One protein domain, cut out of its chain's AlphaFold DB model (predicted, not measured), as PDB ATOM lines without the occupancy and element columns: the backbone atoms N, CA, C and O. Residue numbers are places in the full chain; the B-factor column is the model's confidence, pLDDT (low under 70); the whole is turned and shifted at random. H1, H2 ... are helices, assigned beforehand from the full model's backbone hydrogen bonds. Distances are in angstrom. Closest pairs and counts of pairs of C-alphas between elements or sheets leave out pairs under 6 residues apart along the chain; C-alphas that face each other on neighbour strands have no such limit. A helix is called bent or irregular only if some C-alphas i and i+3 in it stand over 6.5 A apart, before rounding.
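What this domain is: This is residues 179 to 232 and 250 to 276 of the 386 residues of an uncharacterized protein of Epicoccum nigrum (UniProt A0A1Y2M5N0). Two long helices, H2 and H4, run opposite ways and cross at a slant, while H3 lies across them near the end of H2 and the start of H4. The tiny H1 makes a corner at the other end of H2, and residues 212 to 217, of which 216 and 217 belong to H3, stick out free of the rest. The printed part has 81 residues with four named helices, H1, H2, H3 and H4 in chain order, and no named strand: all helix. It is loose, with a radius of gyration of the C-alphas of 15.1 A, and spans 49 by 24 by 22 A, only just a rod.

Where its parts are: H1 covers residues 179 to 182, from C-alpha 179 at (-42.224, 16.547, 45.560). H2, residues 186 to 210, is 35.0 A long; it is irregular, but only just, with C-alphas 192 and 195 6.8 A apart, and has a kink of 41 degrees near residue 195. H3, residues 216 to 227, measures 16.1 A. H4, residues 250 to 268, measures 27.4 A and ends with C-alpha 268 at (-35.752, 21.546, 40.494).

How they stand to each other: H2 is the hub. It touches H1 only at the corner, and only just, with 3 pairs of C-alphas within 8 A; the closest are Ser 180 and Ser 187, 5.3 A. H2 and H4 touch at a steep tilt of 38 degrees, opposite ways, the closest C-alphas being Gly 201 and Ala 257, 5.7 A. Residues 204 to 208 of H2 only just touch H3, with 3 pairs; the closest C-alphas are Ser 208 and Gly 219, 6.4 A. H3 touches H4 about perpendicular, at 86 degrees, with residues 225 to 226 alone; the closest C-alphas are Ala 226 and Ile 256, 5.6 A. H1 is apart from H3 and H4. Every O i to N i+4 pair in H3 is within hydrogen-bond range, against 16 of 21 in H2 and 13 of 15 in H4; H1 is too short for such a pair.

The domain as a whole: The farthest C-alphas, Gln 212 and Leu 276, are 49.3 A apart. Residues 233 to 249 are not printed, and C-alphas 232 and 250 are 21.8 A apart across this cut. No link printed whole is long. pLDDT is under 70 at residues 211 to 214, 230 to 232 and 270 to 275.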
ATOM      1  N   PRO A 179     -43.648  16.412  45.254       84.25
ATOM      2  CA  PRO A 179     -42.224  16.547  45.560       84.25
ATOM      3  C   PRO A 179     -41.943  17.248  46.897       84.25
ATOM      4  O   PRO A 179     -40.934  16.947  47.524       84.25
ATOM      5  N   SER A 180     -42.821  18.137  47.366       81.88
ATOM      6  CA  SER A 180     -42.679  18.807  48.668       81.88
ATOM      7  C   SER A 180     -42.720  17.849  49.857       81.88
ATOM      8  O   SER A 180     -42.067  18.119  50.860       81.88
ATOM      9  N   LEU A 181     -43.454  16.740  49.736       81.44
ATOM     10  CA  LEU A 181     -43.564  15.716  50.777       81.44
ATOM     11  C   LEU A 181     -42.443  14.680  50.668       81.44
ATOM     12  O   LEU A 181     -41.897  14.232  51.670       81.44
ATOM     13  N   TRP A 182     -42.093  14.308  49.437       84.19
ATOM     14  CA  TRP A 182     -41.320  13.095  49.173       84.19
ATOM     15  C   TRP A 182     -39.885  13.330  48.698       84.19
ATOM     16  O   TRP A 182     -39.109  12.379  48.614       84.19
ATOM     17  N   ARG A 183     -39.500  14.572  48.372       85.44
ATOM     18  CA  ARG A 183     -38.126  14.912  47.979       85.44
ATOM     19  C   ARG A 183     -37.451  15.750  49.065       85.44
ATOM     20  O   ARG A 183     -37.780  16.930  49.217       85.44
ATOM     21  N   PRO A 184     -36.458  15.187  49.776       81.12
ATOM     22  CA  PRO A 184     -35.662  15.946  50.729       81.12
ATOM     23  C   PRO A 184     -35.070  17.204  50.084       81.12
ATOM     24  O   PRO A 184     -34.526  17.159  48.981       81.12
ATOM     25  N   GLY A 185     -35.203  18.340  50.766       82.25
ATOM     26  CA  GLY A 185     -34.677  19.624  50.301       82.25
ATOM     27  C   GLY A 185     -35.471  20.299  49.177       82.25
ATOM     28  O   GLY A 185     -35.121  21.418  48.815       82.25
ATOM     29  N   TYR A 186     -36.546  19.701  48.643       85.25
ATOM     30  CA  TYR A 186     -37.367  20.354  47.614       85.25
ATOM     31  C   TYR A 186     -38.015  21.641  48.128       85.25
ATOM     32  O   TYR A 186     -37.885  22.686  47.494       85.25
ATOM     33  N   SER A 187     -38.664  21.580  49.294       81.94
ATOM     34  CA  SER A 187     -39.336  22.731  49.914       81.94
ATOM     35  C   SER A 187     -38.359  23.867  50.234       81.94
ATOM     36  O   SER A 187     -38.670  25.037  50.037       81.94
ATOM     37  N   LEU A 188     -37.135  23.521  50.636       83.62
ATOM     38  CA  LEU A 188     -36.060  24.490  50.816       83.62
ATOM     39  C   LEU A 188     -35.594  25.088  49.481       83.62
ATOM     40  O   LEU A 188     -35.466  26.299  49.335       83.62
ATOM     41  N   ALA A 189     -35.345  24.247  48.478       85.19
ATOM     42  CA  ALA A 189     -34.882  24.704  47.174       85.19
ATOM     43  C   ALA A 189     -35.907  25.614  46.485       85.19
ATOM     44  O   ALA A 189     -35.522  26.524  45.752       85.19
ATOM     45  N   ILE A 190     -37.202  25.370  46.696       85.81
ATOM     46  CA  ILE A 190     -38.256  26.197  46.118       85.81
ATOM     47  C   ILE A 190     -38.445  27.501  46.903       85.81
ATOM     48  O   ILE A 190     -38.545  28.540  46.258       85.81
ATOM     49  N   SER A 191     -38.387  27.501  48.241       84.56
ATOM     50  CA  SER A 191     -38.476  28.740  49.039       84.56
ATOM     51  C   SER A 191     -37.321  29.697  48.728       84.56
ATOM     52  O   SER A 191     -37.526  30.888  48.488       84.56
ATOM     53  N   GLN A 192     -36.107  29.154  48.590       87.44
ATOM     54  CA  GLN A 192     -34.915  29.897  48.179       87.44
ATOM     55  C   GLN A 192     -35.021  30.501  46.779       87.44
ATOM     56  O   GLN A 192     -34.246  31.386  46.446       87.44
ATOM     57  N   ARG A 193     -35.927  30.028  45.925       85.69
ATOM     58  CA  ARG A 193     -36.075  30.557  44.564       85.69
ATOM     59  C   ARG A 193     -37.356  31.357  44.384       85.69
ATOM     60  O   ARG A 193     -37.425  32.174  43.472       85.69
ATOM     61  N   LEU A 194     -38.363  31.145  45.229       86.19
ATOM     62  CA  LEU A 194     -39.667  31.785  45.095       86.19
ATOM     63  C   LEU A 194     -39.556  33.311  45.196       86.19
ATOM     64  O   LEU A 194     -40.169  34.015  44.400       86.19
ATOM     65  N   HIS A 195     -38.711  33.831  46.089       83.25
ATOM     66  CA  HIS A 195     -38.502  35.278  46.217       83.25
ATOM     67  C   HIS A 195     -37.886  35.915  44.957       83.25
ATOM     68  O   HIS A 195     -38.101  37.095  44.691       83.25
ATOM     69  N   LEU A 196     -37.151  35.139  44.149       86.88
ATOM     70  CA  LEU A 196     -36.583  35.612  42.885       86.88
ATOM     71  C   LEU A 196     -37.618  35.647  41.765       86.88
ATOM     72  O   LEU A 196     -37.426  36.358  40.783       86.88
ATOM     73  N   LEU A 197     -38.715  34.902  41.892       86.62
ATOM     74  CA  LEU A 197     -39.703  34.754  40.833       86.62
ATOM     75  C   LEU A 197     -40.388  36.082  40.504       86.62
ATOM     76  O   LEU A 197     -40.542  36.412  39.330       86.62
ATOM     77  N   SER A 198     -40.736  36.869  41.523       81.56
ATOM     78  CA  SER A 198     -41.323  38.201  41.335       81.56
ATOM     79  C   SER A 198     -40.326  39.170  40.689       81.56
ATOM     80  O   SER A 198     -40.681  39.895  39.760       81.56
ATOM     81  N   THR A 199     -39.063  39.139  41.116       87.75
ATOM     82  CA  THR A 199     -37.982  39.968  40.566       87.75
ATOM     83  C   THR A 199     -37.685  39.622  39.108       87.75
ATOM     84  O   THR A 199     -37.622  40.514  38.263       87.75
ATOM     85  N   ILE A 200     -37.560  38.331  38.787       88.31
ATOM     86  CA  ILE A 200     -37.323  37.838  37.424       88.31
ATOM     87  C   ILE A 200     -38.538  38.129  36.542       88.31
ATOM     88  O   ILE A 200     -38.376  38.635  35.436       88.31
ATOM     89  N   GLY A 201     -39.752  37.878  37.038       87.12
ATOM     90  CA  GLY A 201     -40.993  38.184  36.328       87.12
ATOM     91  C   GLY A 201     -41.076  39.659  35.950       87.12
ATOM     92  O   GLY A 201     -41.226  39.980  34.772       87.12
ATOM     93  N   ARG A 202     -40.867  40.565  36.914       86.94
ATOM     94  CA  ARG A 202     -40.815  42.014  36.658       86.94
ATOM     95  C   ARG A 202     -39.689  42.389  35.698       86.94
ATOM     96  O   ARG A 202     -39.907  43.214  34.825       86.94
ATOM     97  N   SER A 203     -38.503  41.792  35.826       88.12
ATOM     98  CA  SER A 203     -37.377  42.061  34.922       88.12
ATOM     99  C   SER A 203     -37.692  41.666  33.474       88.12
ATOM    100  O   SER A 203     -37.401  42.442  32.567       88.12
ATOM    101  N   ILE A 204     -38.342  40.518  33.261       86.38
ATOM    102  CA  ILE A 204     -38.784  40.048  31.940       86.38
ATOM    103  C   ILE A 204     -39.891  40.946  31.373       86.38
ATOM    104  O   ILE A 204     -39.883  41.258  30.184       86.38
ATOM    105  N   CYS A 205     -40.828  41.399  32.209       85.56
ATOM    106  CA  CYS A 205     -41.875  42.326  31.772       85.56
ATOM    107  C   CYS A 205     -41.265  43.664  31.372       85.56
ATOM    108  O   CYS A 205     -41.421  44.098  30.236       85.56
ATOM    109  N   ARG A 206     -40.473  44.272  32.261       86.62
ATOM    110  CA  ARG A 206     -39.828  45.561  32.003       86.62
ATOM    111  C   ARG A 206     -38.914  45.507  30.788       86.62
ATOM    112  O   ARG A 206     -38.902  46.462  30.028       86.62
ATOM    113  N   SER A 207     -38.177  44.417  30.566       81.81
ATOM    114  CA  SER A 207     -37.360  44.279  29.355       81.81
ATOM    115  C   SER A 207     -38.204  44.153  28.087       81.81
ATOM    116  O   SER A 207     -37.787  44.648  27.046       81.81
ATOM    117  N   SER A 208     -39.401  43.572  28.173       80.38
ATOM    118  CA  SER A 208     -40.331  43.463  27.043       80.38
ATOM    119  C   SER A 208     -41.040  44.779  26.718       80.38
ATOM    120  O   SER A 208     -41.319  45.038  25.553       80.38
ATOM    121  N   PHE A 209     -41.314  45.615  27.728       76.62
ATOM    122  CA  PHE A 209     -41.966  46.919  27.552       76.62
ATOM    123  C   PHE A 209     -40.977  48.051  27.256       76.62
ATOM    124  O   PHE A 209     -41.194  48.845  26.345       76.62
ATOM    125  N   ALA A 210     -39.886  48.144  28.020       75.25
ATOM    126  CA  ALA A 210     -38.928  49.246  27.919       75.25
ATOM    127  C   ALA A 210     -38.001  49.107  26.711       75.25
ATOM    128  O   ALA A 210     -37.504  50.105  26.190       75.25
ATOM    129  N   MET A 211     -37.756  47.878  26.257       59.25
ATOM    130  CA  MET A 211     -37.068  47.650  25.004       59.25
ATOM    131  C   MET A 211     -38.101  47.220  23.970       59.25
ATOM    132  O   MET A 211     -38.590  46.094  24.005       59.25
ATOM    133  N   GLN A 212     -38.317  48.056  22.952       63.97
ATOM    134  CA  GLN A 212     -38.479  47.531  21.595       63.97
ATOM    135  C   GLN A 212     -37.195  46.755  21.273       63.97
ATOM    136  O   GLN A 212     -36.249  47.279  20.687       63.97
ATOM    137  N   SER A 213     -37.100  45.555  21.841       50.47
ATOM    138  CA  SER A 213     -35.888  44.767  21.943       50.47
ATOM    139  C   SER A 213     -35.310  44.613  20.551       50.47
ATOM    140  O   SER A 213     -35.914  43.979  19.688       50.47
ATOM    141  N   LYS A 214     -34.102  45.153  20.346       64.94
ATOM    142  CA  LYS A 214     -33.303  44.909  19.134       64.94
ATOM    143  C   LYS A 214     -33.169  43.403  18.854       64.94
ATOM    144  O   LYS A 214     -32.962  42.998  17.718       64.94
ATOM    145  N   SER A 215     -33.346  42.566  19.882       77.94
ATOM    146  CA  SER A 215     -33.515  41.123  19.760       77.94
ATOM    147  C   SER A 215     -34.994  40.750  19.588       77.94
ATOM    148  O   SER A 215     -35.706  40.471  20.561       77.94
ATOM    149  N   ARG A 216     -35.430  40.685  18.325       79.88
ATOM    150  CA  ARG A 216     -36.698  40.069  17.901       79.88
ATOM    151  C   ARG A 216     -36.943  38.673  18.514       79.88
ATOM    152  O   ARG A 216     -38.030  38.474  19.052       79.88
ATOM    153  N   PRO A 217     -35.966  37.736  18.569       86.25
ATOM    154  CA  PRO A 217     -36.238  36.394  19.092       86.25
ATOM    155  C   PRO A 217     -36.505  36.356  20.602       86.25
ATOM    156  O   PRO A 217     -37.168  35.435  21.075       86.25
ATOM    157  N   LEU A 218     -35.992  37.315  21.382       81.19
ATOM    158  CA  LEU A 218     -36.328  37.400  22.805       81.19
ATOM    159  C   LEU A 218     -37.759  37.910  22.991       81.19
ATOM    160  O   LEU A 218     -38.496  37.329  23.780       81.19
ATOM    161  N   GLY A 219     -38.149  38.932  22.223       85.50
ATOM    162  CA  GLY A 219     -39.522  39.437  22.198       85.50
ATOM    163  C   GLY A 219     -40.511  38.326  21.854       85.50
ATOM    164  O   GLY A 219     -41.407  38.053  22.642       85.50
ATOM    165  N   ASP A 220     -40.263  37.585  20.771       85.50
ATOM    166  CA  ASP A 220     -41.116  36.468  20.349       85.50
ATOM    167  C   ASP A 220     -41.228  35.388  21.438       85.50
ATOM    168  O   ASP A 220     -42.321  34.888  21.717       85.50
ATOM    169  N   LYS A 221     -40.121  35.047  22.116       87.81
ATOM    170  CA  LYS A 221     -40.126  34.084  23.230       87.81
ATOM    171  C   LYS A 221     -40.910  34.590  24.432       87.81
ATOM    172  O   LYS A 221     -41.629  33.800  25.036       87.81
ATOM    173  N   VAL A 222     -40.783  35.866  24.792       87.56
ATOM    174  CA  VAL A 222     -41.512  36.430  25.932       87.56
ATOM    175  C   VAL A 222     -42.990  36.612  25.600       87.56
ATOM    176  O   VAL A 222     -43.826  36.265  26.422       87.56
ATOM    177  N   SER A 223     -43.338  37.038  24.386       85.06
ATOM    178  CA  SER A 223     -44.720  37.063  23.906       85.06
ATOM    179  C   SER A 223     -45.318  35.660  23.875       85.06
ATOM    180  O   SER A 223     -46.429  35.459  24.353       85.06
ATOM    181  N   THR A 224     -44.566  34.651  23.426       87.12
ATOM    182  CA  THR A 224     -44.985  33.242  23.526       87.12
ATOM    183  C   THR A 224     -45.176  32.848  24.993       87.12
ATOM    184  O   THR A 224     -46.201  32.276  25.356       87.12
ATOM    185  N   LEU A 225     -44.248  33.226  25.875       85.06
ATOM    186  CA  LEU A 225     -44.345  33.015  27.320       85.06
ATOM    187  C   LEU A 225     -45.415  33.884  27.998       85.06
ATOM    188  O   LEU A 225     -45.760  33.577  29.126       85.06
ATOM    189  N   ALA A 226     -46.000  34.889  27.360       85.44
ATOM    190  CA  ALA A 226     -47.143  35.632  27.889       85.44
ATOM    191  C   ALA A 226     -48.474  35.116  27.318       85.44
ATOM    192  O   ALA A 226     -49.474  35.073  28.027       85.44
ATOM    193  N   ASN A 227     -48.471  34.605  26.083       83.38
ATOM    194  CA  ASN A 227     -49.681  34.237  25.340       83.38
ATOM    195  C   ASN A 227     -49.988  32.735  25.335       83.38
ATOM    196  O   ASN A 227     -51.124  32.355  25.090       83.38
ATOM    197  N   HIS A 228     -49.011  31.867  25.621       81.88
ATOM    198  CA  HIS A 228     -49.243  30.423  25.744       81.88
ATOM    199  C   HIS A 228     -50.384  30.112  26.736       81.88
ATOM    200  O   HIS A 228     -50.226  30.355  27.932       81.88
ATOM    201  N   PRO A 229     -51.506  29.524  26.298       71.62
ATOM    202  CA  PRO A 229     -52.601  29.200  27.198       71.62
ATOM    203  C   PRO A 229     -52.079  28.270  28.293       71.62
ATOM    204  O   PRO A 229     -51.376  27.292  28.010       71.62
ATOM    205  N   LEU A 230     -52.359  28.589  29.557       68.88
ATOM    206  CA  LEU A 230     -52.122  27.641  30.636       68.88
ATOM    207  C   LEU A 230     -53.061  26.470  30.351       68.88
ATOM    208  O   LEU A 230     -54.263  26.575  30.548       68.88
ATOM    209  N   SER A 231     -52.510  25.384  29.803       57.09
ATOM    210  CA  SER A 231     -53.230  24.155  29.455       57.09
ATOM    211  C   SER A 231     -53.646  23.412  30.728       57.09
ATOM    212  O   SER A 231     -53.249  22.274  30.973       57.09
ATOM    213  N   ILE A 232     -54.418  24.068  31.576       56.47
ATOM    214  CA  ILE A 232     -55.137  23.473  32.683       56.47
ATOM    215  C   ILE A 232     -56.578  23.805  32.349       56.47
ATOM    216  O   ILE A 232     -57.025  24.895  32.657       56.47
ATOM    217  N   GLY A 250     -49.315  45.307  33.944       76.62
ATOM    218  CA  GLY A 250     -49.789  44.485  35.055       76.62
ATOM    219  C   GLY A 250     -50.318  43.112  34.629       76.62
ATOM    220  O   GLY A 250     -49.997  42.100  35.259       76.62
ATOM    221  N   THR A 251     -51.078  43.034  33.533       79.06
ATOM    222  CA  THR A 251     -51.671  41.772  33.057       79.06
ATOM    223  C   THR A 251     -50.600  40.813  32.539       79.06
ATOM    224  O   THR A 251     -50.648  39.609  32.800       79.06
ATOM    225  N   MET A 252     -49.582  41.338  31.853       78.81
ATOM    226  CA  MET A 252     -48.485  40.526  31.326       78.81
ATOM    227  C   MET A 252     -47.633  39.915  32.450       78.81
ATOM    228  O   MET A 252     -47.320  38.722  32.408       78.81
ATOM    229  N   ALA A 253     -47.317  40.699  33.486       78.88
ATOM    230  CA  ALA A 253     -46.585  40.220  34.659       78.88
ATOM    231  C   ALA A 253     -47.333  39.119  35.414       78.88
ATOM    232  O   ALA A 253     -46.720  38.115  35.797       78.88
ATOM    233  N   SER A 254     -48.653  39.271  35.555       80.25
ATOM    234  CA  SER A 254     -49.521  38.250  36.145       80.25
ATOM    235  C   SER A 254     -49.466  36.928  35.366       80.25
ATOM    236  O   SER A 254     -49.356  35.864  35.966       80.25
ATOM    237  N   ASN A 255     -49.409  36.968  34.031       83.19
ATOM    238  CA  ASN A 255     -49.376  35.761  33.191       83.19
ATOM    239  C   ASN A 255     -48.018  35.039  33.162       83.19
ATOM    240  O   ASN A 255     -47.957  33.819  32.961       83.19
ATOM    241  N   ILE A 256     -46.919  35.773  33.350       85.94
ATOM    242  CA  ILE A 256     -45.552  35.234  33.290       85.94
ATOM    243  C   ILE A 256     -45.178  34.502  34.586       85.94
ATOM    244  O   ILE A 256     -44.520  33.456  34.539       85.94
ATOM    245  N   ALA A 257     -45.616  35.005  35.744       86.38
ATOM    246  CA  ALA A 257     -45.273  34.431  37.046       86.38
ATOM    247  C   ALA A 257     -45.682  32.942  37.203       86.38
ATOM    248  O   ALA A 257     -44.814  32.132  37.547       86.38
ATOM    249  N   PRO A 258     -46.919  32.516  36.868       85.25
ATOM    250  CA  PRO A 258     -47.333  31.109  36.854       85.25
ATOM    251  C   PRO A 258     -46.426  30.193  36.024       85.25
ATOM    252  O   PRO A 258     -46.191  29.038  36.378       85.25
ATOM    253  N   ARG A 259     -45.878  30.694  34.914       86.69
ATOM    254  CA  ARG A 259     -45.061  29.892  33.988       86.69
ATOM    255  C   ARG A 259     -43.627  29.776  34.453       86.69
ATOM    256  O   ARG A 259     -43.062  28.685  34.406       86.69
ATOM    257  N   LEU A 260     -43.062  30.873  34.956       88.19
ATOM    258  CA  LEU A 260     -41.785  30.844  35.662       88.19
ATOM    259  C   LEU A 260     -41.852  29.858  36.828       88.19
ATOM    260  O   LEU A 260     -40.943  29.048  36.994       88.19
ATOM    261  N   TRP A 261     -42.965  29.854  37.563       88.00
ATOM    262  CA  TRP A 261     -43.203  28.917  38.656       88.00
ATOM    263  C   TRP A 261     -43.192  27.466  38.173       88.00
ATOM    264  O   TRP A 261     -42.411  26.654  38.672       88.00
ATOM    265  N   GLN A 262     -43.976  27.137  37.143       86.75
ATOM    266  CA  GLN A 262     -43.989  25.795  36.552       86.75
ATOM    267  C   GLN A 262     -42.610  25.369  36.027       86.75
ATOM    268  O   GLN A 262     -42.185  24.228  36.224       86.75
ATOM    269  N   TYR A 263     -41.888  26.273  35.363       87.00
ATOM    270  CA  TYR A 263     -40.543  26.010  34.859       87.00
ATOM    271  C   TYR A 263     -39.548  25.759  36.000       87.00
ATOM    272  O   TYR A 263     -38.750  24.820  35.948       87.00
ATOM    273  N   MET A 264     -39.627  26.541  37.074       86.19
ATOM    274  CA  MET A 264     -38.825  26.340  38.276       86.19
ATOM    275  C   MET A 264     -39.101  24.984  38.923       86.19
ATOM    276  O   MET A 264     -38.161  24.257  39.241       86.19
ATOM    277  N   GLN A 265     -40.366  24.589  39.050       84.56
ATOM    278  CA  GLN A 265     -40.714  23.264  39.561       84.56
ATOM    279  C   GLN A 265     -40.124  22.148  38.687       84.56
ATOM    280  O   GLN A 265     -39.536  21.200  39.209       84.56
ATOM    281  N   LYS A 266     -40.212  22.273  37.355       84.56
ATOM    282  CA  LYS A 266     -39.637  21.303  36.406       84.56
ATOM    283  C   LYS A 266     -38.111  21.225  36.491       84.56
ATOM    284  O   LYS A 266     -37.557  20.133  36.432       84.56
ATOM    285  N   THR A 267     -37.427  22.352  36.658       83.50
ATOM    286  CA  THR A 267     -35.956  22.392  36.734       83.50
ATOM    287  C   THR A 267     -35.420  21.890  38.073       83.50
ATOM    288  O   THR A 267     -34.407  21.197  38.092       83.50
ATOM    289  N   ILE A 268     -36.113  22.140  39.192       81.69
ATOM    290  CA  ILE A 268     -35.752  21.546  40.494       81.69
ATOM    291  C   ILE A 268     -35.787  20.011  40.412       81.69
ATOM    292  O   ILE A 268     -34.959  19.344  41.035       81.69
ATOM    293  N   ARG A 269     -36.682  19.437  39.594       70.06
ATOM    294  CA  ARG A 269     -36.797  17.978  39.443       70.06
ATOM    295  C   ARG A 269     -35.583  17.305  38.810       70.06
ATOM    296  O   ARG A 269     -35.423  16.105  39.021       70.06
ATOM    297  N   GLN A 270     -34.767  18.041  38.053       69.12
ATOM    298  CA  GLN A 270     -33.636  17.482  37.302       69.12
ATOM    299  C   GLN A 270     -32.442  17.123  38.191       69.12
ATOM    300  O   GLN A 270     -31.559  16.382  37.759       69.12
ATOM    301  N   LYS A 271     -32.404  17.610  39.437       66.88
ATOM    302  CA  LYS A 271     -31.389  17.177  40.394       66.88
ATOM    303  C   LYS A 271     -31.812  15.811  40.955       66.88
ATOM    304  O   LYS A 271     -32.935  15.711  41.457       66.88
ATOM    305  N   PRO A 272     -30.973  14.763  40.852       59.09
ATOM    306  CA  PRO A 272     -31.335  13.437  41.335       59.09
ATOM    307  C   PRO A 272     -31.697  13.524  42.816       59.09
ATOM    308  O   PRO A 272     -30.978  14.156  43.594       59.09
ATOM    309  N   ALA A 273     -32.833  12.927  43.185       57.94
ATOM    310  CA  ALA A 273     -33.238  12.844  44.578       57.94
ATOM    311  C   ALA A 273     -32.110  12.164  45.361       57.94
ATOM    312  O   ALA A 273     -31.621  11.102  44.965       57.94
ATOM    313  N   THR A 274     -31.664  12.801  46.443       63.47
ATOM    314  CA  THR A 274     -30.754  12.160  47.386       63.47
ATOM    315  C   THR A 274     -31.401  10.867  47.874       63.47
ATOM    316  O   THR A 274     -32.620  10.789  48.035       63.47
ATOM    317  N   CYS A 275     -30.591   9.823  48.038       63.75
ATOM    318  CA  CYS A 275     -31.079   8.506  48.422       63.75
ATOM    319  C   CYS A 275     -31.924   8.611  49.696       63.75
ATOM    320  O   CYS A 275     -31.443   9.116  50.712       63.75
ATOM    321  N   LEU A 276     -33.172   8.137  49.640       71.44
ATOM    322  CA  LEU A 276     -34.030   8.064  50.821       71.44
ATOM    323  C   LEU A 276     -33.342   7.205  51.890       71.44
ATOM    324  O   LEU A 276     -32.698   6.201  51.568       71.44
TER     325      LEU A 276